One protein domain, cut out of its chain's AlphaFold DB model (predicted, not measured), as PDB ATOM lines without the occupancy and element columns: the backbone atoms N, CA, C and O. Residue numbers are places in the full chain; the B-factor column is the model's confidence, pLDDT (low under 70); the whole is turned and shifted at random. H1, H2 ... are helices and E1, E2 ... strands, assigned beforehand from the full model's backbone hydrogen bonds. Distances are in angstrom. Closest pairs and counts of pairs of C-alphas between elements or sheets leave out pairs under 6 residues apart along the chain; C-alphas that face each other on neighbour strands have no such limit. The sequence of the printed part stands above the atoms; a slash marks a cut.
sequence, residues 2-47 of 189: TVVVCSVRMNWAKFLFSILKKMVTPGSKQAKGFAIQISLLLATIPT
ATOM      1  N   THR A   2      11.078 -31.270  37.106       50.09
ATOM      2  CA  THR A   2      12.260 -31.366  36.247       50.09
ATOM      3  C   THR A   2      12.417 -32.828  35.875       50.09
ATOM      4  O   THR A   2      12.585 -33.659  36.763       50.09
ATOM      5  N   VAL A   3      12.292 -33.141  34.591       56.56
ATOM      6  CA  VAL A   3      12.437 -34.507  34.080       56.56
ATOM      7  C   VAL A   3      13.795 -34.567  33.398       56.56
ATOM      8  O   VAL A   3      14.109 -33.701  32.581       56.56
ATOM      9  N   VAL A   4      14.621 -35.529  33.796       55.72
ATOM     10  CA  VAL A   4      15.924 -35.763  33.170       55.72
ATOM     11  C   VAL A   4      15.666 -36.579  31.916       55.72
ATOM     12  O   VAL A   4      15.173 -37.697  32.003       55.72
ATOM     13  N   VAL A   5      15.952 -35.999  30.758       57.53
ATOM     14  CA  VAL A   5      15.833 -36.658  29.456       57.53
ATOM     15  C   VAL A   5      17.177 -36.469  28.771       57.53
ATOM     16  O   VAL A   5      17.687 -35.349  28.744       57.53
ATOM     17  N   CYS A   6      17.786 -37.559  28.298       61.00
ATOM     18  CA  CYS A   6      19.160 -37.558  27.776       61.00
ATOM     19  C   CYS A   6      20.161 -36.861  28.721       61.00
ATOM     20  O   CYS A   6      20.948 -36.023  28.292       61.00
ATOM     21  N   SER A   7      20.092 -37.152  30.026       60.12
ATOM     22  CA  SER A   7      21.010 -36.629  31.060       60.12
ATOM     23  C   SER A   7      20.969 -35.108  31.304       60.12
ATOM     24  O   SER A   7      21.628 -34.620  32.221       60.12
ATOM     25  N   VAL A   8      20.144 -34.349  30.570       63.06
ATOM     26  CA  VAL A   8      19.986 -32.899  30.745       63.06
ATOM     27  C   VAL A   8      18.772 -32.604  31.631       63.06
ATOM     28  O   VAL A   8      17.635 -32.982  31.339       63.06
ATOM     29  N   ARG A   9      19.003 -31.897  32.745       72.50
ATOM     30  CA  ARG A   9      17.936 -31.354  33.602       72.50
ATOM     31  C   ARG A   9      17.342 -30.106  32.950       72.50
ATOM     32  O   ARG A   9      17.873 -29.016  33.116       72.50
ATOM     33  N   MET A  10      16.209 -30.260  32.267       79.56
ATOM     34  CA  MET A  10      15.454 -29.156  31.660       79.56
ATOM     35  C   MET A  10      14.031 -29.092  32.230       79.56
ATOM     36  O   MET A  10      13.419 -30.107  32.585       79.56
ATOM     37  N   ASN A  11      13.468 -27.887  32.320       82.25
ATOM     38  CA  ASN A  11      12.055 -27.715  32.650       82.25
ATOM     39  C   ASN A  11      11.191 -27.915  31.391       82.25
ATOM     40  O   ASN A  11      10.859 -26.963  30.683       82.25
ATOM     41  N   TRP A  12      10.812 -29.169  31.128       80.69
ATOM     42  CA  TRP A  12       9.993 -29.575  29.979       80.69
ATOM     43  C   TRP A  12       8.673 -28.815  29.859       80.69
ATOM     44  O   TRP A  12       8.267 -28.452  28.757       80.69
ATOM     45  N   ALA A  13       8.022 -28.517  30.986       79.62
ATOM     46  CA  ALA A  13       6.768 -27.775  30.980       79.62
ATOM     47  C   ALA A  13       6.957 -26.355  30.428       79.62
ATOM     48  O   ALA A  13       6.138 -25.893  29.638       79.62
ATOM     49  N   LYS A  14       8.054 -25.676  30.794       83.31
ATOM     50  CA  LYS A  14       8.364 -24.333  30.279       83.31
ATOM     51  C   LYS A  14       8.761 -24.363  28.808       83.31
ATOM     52  O   LYS A  14       8.299 -23.518  28.049       83.31
ATOM     53  N   PHE A  15       9.564 -25.345  28.408       83.69
ATOM     54  CA  PHE A  15      10.025 -25.488  27.029       83.69
ATOM     55  C   PHE A  15       8.870 -25.771  26.055       83.69
ATOM     56  O   PHE A  15       8.680 -25.043  25.079       83.69
ATOM     57  N   LEU A  16       8.017 -26.750  26.371       83.00
ATOM     58  CA  LEU A  16       6.823 -27.044  25.575       83.00
ATOM     59  C   LEU A  16       5.868 -25.844  25.542       83.00
ATOM     60  O   LEU A  16       5.350 -25.484  24.485       83.00
ATOM     61  N   PHE A  17       5.677 -25.166  26.677       83.81
ATOM     62  CA  PHE A  17       4.828 -23.978  26.741       83.81
ATOM     63  C   PHE A  17       5.378 -22.808  25.911       83.81
ATOM     64  O   PHE A  17       4.597 -22.113  25.259       83.81
ATOM     65  N   SER A  18       6.699 -22.595  25.868       85.75
ATOM     66  CA  SER A  18       7.283 -21.539  25.034       85.75
ATOM     67  C   SER A  18       7.080 -21.806  23.546       85.75
ATOM     68  O   SER A  18       6.789 -20.872  22.800       85.75
ATOM     69  N   ILE A  19       7.167 -23.071  23.121       85.00
ATOM     70  CA  ILE A  19       6.893 -23.473  21.736       85.00
ATOM     71  C   ILE A  19       5.414 -23.231  21.410       85.00
ATOM     72  O   ILE A  19       5.104 -22.561  20.428       85.00
ATOM     73  N   LEU A  20       4.494 -23.666  22.275       82.69
ATOM     74  CA  LEU A  20       3.055 -23.433  22.098       82.69
ATOM     75  C   LEU A  20       2.707 -21.937  22.026       82.69
ATOM     76  O   LEU A  20       1.903 -21.521  21.194       82.69
ATOM     77  N   LYS A  21       3.359 -21.099  22.840       82.94
ATOM     78  CA  LYS A  21       3.195 -19.638  22.795       82.94
ATOM     79  C   LYS A  21       3.667 -19.034  21.466       82.94
ATOM     80  O   LYS A  21       3.154 -17.999  21.060       82.94
ATOM     81  N   LYS A  22       4.626 -19.662  20.778       83.56
ATOM     82  CA  LYS A  22       5.096 -19.251  19.442       83.56
ATOM     83  C   LYS A  22       4.219 -19.800  18.316       83.56
ATOM     84  O   LYS A  22       4.119 -19.164  17.268       83.56
ATOM     85  N   MET A  23       3.554 -20.932  18.550       82.94
ATOM     86  CA  MET A  23       2.546 -21.478  17.641       82.94
ATOM     87  C   MET A  23       1.280 -20.640  17.604       82.94
ATOM     88  O   MET A  23       0.680 -20.498  16.547       82.94
ATOM     89  N   VAL A  24       0.838 -20.095  18.733       79.19
ATOM     90  CA  VAL A  24      -0.405 -19.326  18.778       79.19
ATOM     91  C   VAL A  24      -0.100 -17.867  18.482       79.19
ATOM     92  O   VAL A  24       0.582 -17.196  19.253       79.19
ATOM     93  N   THR A  25      -0.633 -17.354  17.374       82.75
ATOM     94  CA  THR A  25      -0.542 -15.920  17.096       82.75
ATOM     95  C   THR A  25      -1.462 -15.177  18.073       82.75
ATOM     96  O   THR A  25      -2.677 -15.419  18.075       82.75
ATOM     97  N   PRO A  26      -0.921 -14.296  18.938       78.50
ATOM     98  CA  PRO A  26      -1.736 -13.564  19.894       78.50
ATOM     99  C   PRO A  26      -2.725 -12.671  19.141       78.50
ATOM    100  O   PRO A  26      -2.346 -11.915  18.252       78.50
ATOM    101  N   GLY A  27      -4.008 -12.790  19.481       79.06
ATOM    102  CA  GLY A  27      -5.085 -11.996  18.886       79.06
ATOM    103  C   GLY A  27      -5.812 -12.631  17.696       79.06
ATOM    104  O   GLY A  27      -6.959 -12.262  17.472       79.06
ATOM    105  N   SER A  28      -5.240 -13.618  16.987       77.94
ATOM    106  CA  SER A  28      -5.877 -14.167  15.770       77.94
ATOM    107  C   SER A  28      -6.418 -15.599  15.872       77.94
ATOM    108  O   SER A  28      -6.964 -16.100  14.896       77.94
ATOM    109  N   LYS A  29      -6.312 -16.284  17.024       78.88
ATOM    110  CA  LYS A  29      -6.683 -17.718  17.198       78.88
ATOM    111  C   LYS A  29      -6.087 -18.659  16.129       78.88
ATOM    112  O   LYS A  29      -6.504 -19.808  16.020       78.88
ATOM    113  N   GLN A  30      -5.103 -18.191  15.365       79.44
ATOM    114  CA  GLN A  30      -4.509 -18.914  14.255       79.44
ATOM    115  C   GLN A  30      -3.206 -19.558  14.719       79.44
ATOM    116  O   GLN A  30      -2.345 -18.902  15.320       79.44
ATOM    117  N   ALA A  31      -3.068 -20.850  14.434       79.69
ATOM    118  CA  ALA A  31      -1.827 -21.568  14.656       79.69
ATOM    119  C   ALA A  31      -0.852 -21.272  13.508       79.69
ATOM    120  O   ALA A  31      -1.170 -21.479  12.339       79.69
ATOM    121  N   LYS A  32       0.354 -20.815  13.840       78.25
ATOM    122  CA  LYS A  32       1.524 -20.922  12.971       78.25
ATOM    123  C   LYS A  32       1.927 -22.393  12.965       78.25
ATOM    124  O   LYS A  32       2.079 -22.997  14.025       78.25
ATOM    125  N   GLY A  33       2.013 -23.002  11.790       81.44
ATOM    126  CA  GLY A  33       2.330 -24.422  11.660       81.44
ATOM    127  C   GLY A  33       3.733 -24.732  12.184       81.44
ATOM    128  O   GLY A  33       4.715 -24.402  11.536       81.44
ATOM    129  N   PHE A  34       3.820 -25.387  13.342       79.38
ATOM    130  CA  PHE A  34       5.066 -25.929  13.914       79.38
ATOM    131  C   PHE A  34       5.007 -27.453  14.098       79.38
ATOM    132  O   PHE A  34       5.885 -28.028  14.735       79.38
ATOM    133  N   ALA A  35       3.988 -28.123  13.551       79.50
ATOM    134  CA  ALA A  35       3.767 -29.555  13.757       79.50
ATOM    135  C   ALA A  35       5.013 -30.393  13.421       79.50
ATOM    136  O   ALA A  35       5.426 -31.211  14.230       79.50
ATOM    137  N   ILE A  36       5.673 -30.108  12.293       81.69
ATOM    138  CA  ILE A  36       6.882 -30.822  11.852       81.69
ATOM    139  C   ILE A  36       8.048 -30.618  12.829       81.69
ATOM    140  O   ILE A  36       8.727 -31.577  13.183       81.69
ATOM    141  N   GLN A  37       8.261 -29.390  13.315       83.44
ATOM    142  CA  GLN A  37       9.339 -29.093  14.267       83.44
ATOM    143  C   GLN A  37       9.108 -29.773  15.618       83.44
ATOM    144  O   GLN A  37      10.051 -30.263  16.231       83.44
ATOM    145  N   ILE A  38       7.853 -29.837  16.068       82.44
ATOM    146  CA  ILE A  38       7.486 -30.517  17.313       82.44
ATOM    147  C   ILE A  38       7.658 -32.027  17.165       82.44
ATOM    148  O   ILE A  38       8.235 -32.649  18.052       82.44
ATOM    149  N   SER A  39       7.225 -32.605  16.043       80.31
ATOM    150  CA  SER A  39       7.428 -34.024  15.749       80.31
ATOM    151  C   SER A  39       8.911 -34.388  15.691       80.31
ATOM    152  O   SER A  39       9.310 -35.371  16.307       80.31
ATOM    153  N   LEU A  40       9.742 -33.578  15.022       83.81
ATOM    154  CA  LEU A  40      11.189 -33.795  14.957       83.81
ATOM    155  C   LEU A  40      11.828 -33.710  16.348       83.81
ATOM    156  O   LEU A  40      12.581 -34.596  16.735       83.81
ATOM    157  N   LEU A  41      11.481 -32.691  17.135       81.44
ATOM    158  CA  LEU A  41      11.951 -32.525  18.511       81.44
ATOM    159  C   LEU A  41      11.554 -33.707  19.414       81.44
ATOM    160  O   LEU A  41      12.372 -34.163  20.207       81.44
ATOM    161  N   LEU A  42      10.323 -34.211  19.286       76.38
ATOM    162  CA  LEU A  42       9.847 -35.398  20.004       76.38
ATOM    163  C   LEU A  42      10.587 -36.666  19.556       76.38
ATOM    164  O   LEU A  42      10.937 -37.483  20.401       76.38
ATOM    165  N   ALA A  43      10.873 -36.806  18.259       76.38
ATOM    166  CA  ALA A  43      11.629 -37.929  17.703       76.38
ATOM    167  C   ALA A  43      13.118 -37.905  18.089       76.38
ATOM    168  O   ALA A  43      13.744 -38.953  18.212       76.38
ATOM    169  N   THR A  44      13.684 -36.716  18.329       73.81
ATOM    170  CA  THR A  44      15.084 -36.540  18.766       73.81
ATOM    171  C   THR A  44      15.293 -36.962  20.225       73.81
ATOM    172  O   THR A  44      16.413 -36.930  20.728       73.81
ATOM    173  N   ILE A  45      14.230 -37.352  20.935       73.81
ATOM    174  CA  ILE A  45      14.306 -37.935  22.272       73.81
ATOM    175  C   ILE A  45      14.255 -39.465  22.111       73.81
ATOM    176  O   ILE A  45      13.170 -40.044  22.158       73.81
ATOM    177  N   PRO A  46      15.403 -40.151  21.937       59.91
ATOM    178  CA  PRO A  46      15.460 -41.584  21.618       59.91
ATOM    179  C   PRO A  46      14.909 -42.502  22.719       59.91
ATOM    180  O   PRO A  46      14.751 -43.694  22.501       59.91
ATOM    181  N   THR A  47      14.621 -41.964  23.907       55.94
ATOM    182  CA  THR A  47      14.086 -42.708  25.059       55.94
ATOM    183  C   THR A  47      12.603 -42.451  25.313       55.94
ATOM    184  O   THR A  47      12.077 -42.900  26.331       55.94
TER     185      THR A  47
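AT A GLANCE: This is residues 2 to 47 of the 189 residues of an uncharacterized protein of Dorcoceras hygrometricum (UniProt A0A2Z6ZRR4). The model is a flat, open U: helix H1 makes one arm, a long loop turns the chain round at one end, and helix H2 folds back as the other arm, with few contacts between the two. A small hairpin of E1 and E2 sits at the beginning of H1, at the end away from the loop, and residues 25 to 30 of the loop stick out. The printed part has 46 residues, with two named strands and two named helices in the order E1, E2, H1, H2; the sheet, E1 - E2, is antiparallel and the class is mixed, helices and strands. The whole is loose, with a radius of gyration of the C-alphas of 12.5 A and spans of 38 by 20 by 8 A.

HOW THE PARTS SIT: E1, residues 3 to 5, and E2, residues 8 to 10, form a hairpin, antiparallel at 139 degrees between their directions. C-alphas 4 and 9 face each other at 4.9 A, and N 8 and O 5 are within hydrogen-bond range at 3.2 A. The closest C-alphas of E1 and H1, residues 12 to 23, are those of Val 3 and Trp 12, 6.9 A apart. H1 and H2, residues 35 to 43, are near each other, with 5 pairs of C-alphas within 10 A, the closest at 8.3 A. H2 is apart from E1 and E2. In H1 and H2 every O i to N i+4 pair is within hydrogen-bond range.

IN THESE COORDINATES: E1 begins at C-alpha 3, (12.437, -34.507, 34.080), and is 6.1 A long; E2 is 5.9 A long. H1 measures 16.5 A from C-alpha 12, (9.993, -29.575, 29.979), to C-alpha 23. H2 measures 12.1 A and ends at C-alpha 43, (11.629, -37.929, 17.703).

THE WHOLE: The two C-alphas farthest apart are those of Ser 7 and Ser 28, 38.2 A. The printed part has no cut. The links E1 to E2 and E2 to H1 are tight; the link H1 to H2, 11 residues, is long. The mean pLDDT of the printed part is 76.1, with residues 2 to 8 and 46 to 47 under 70.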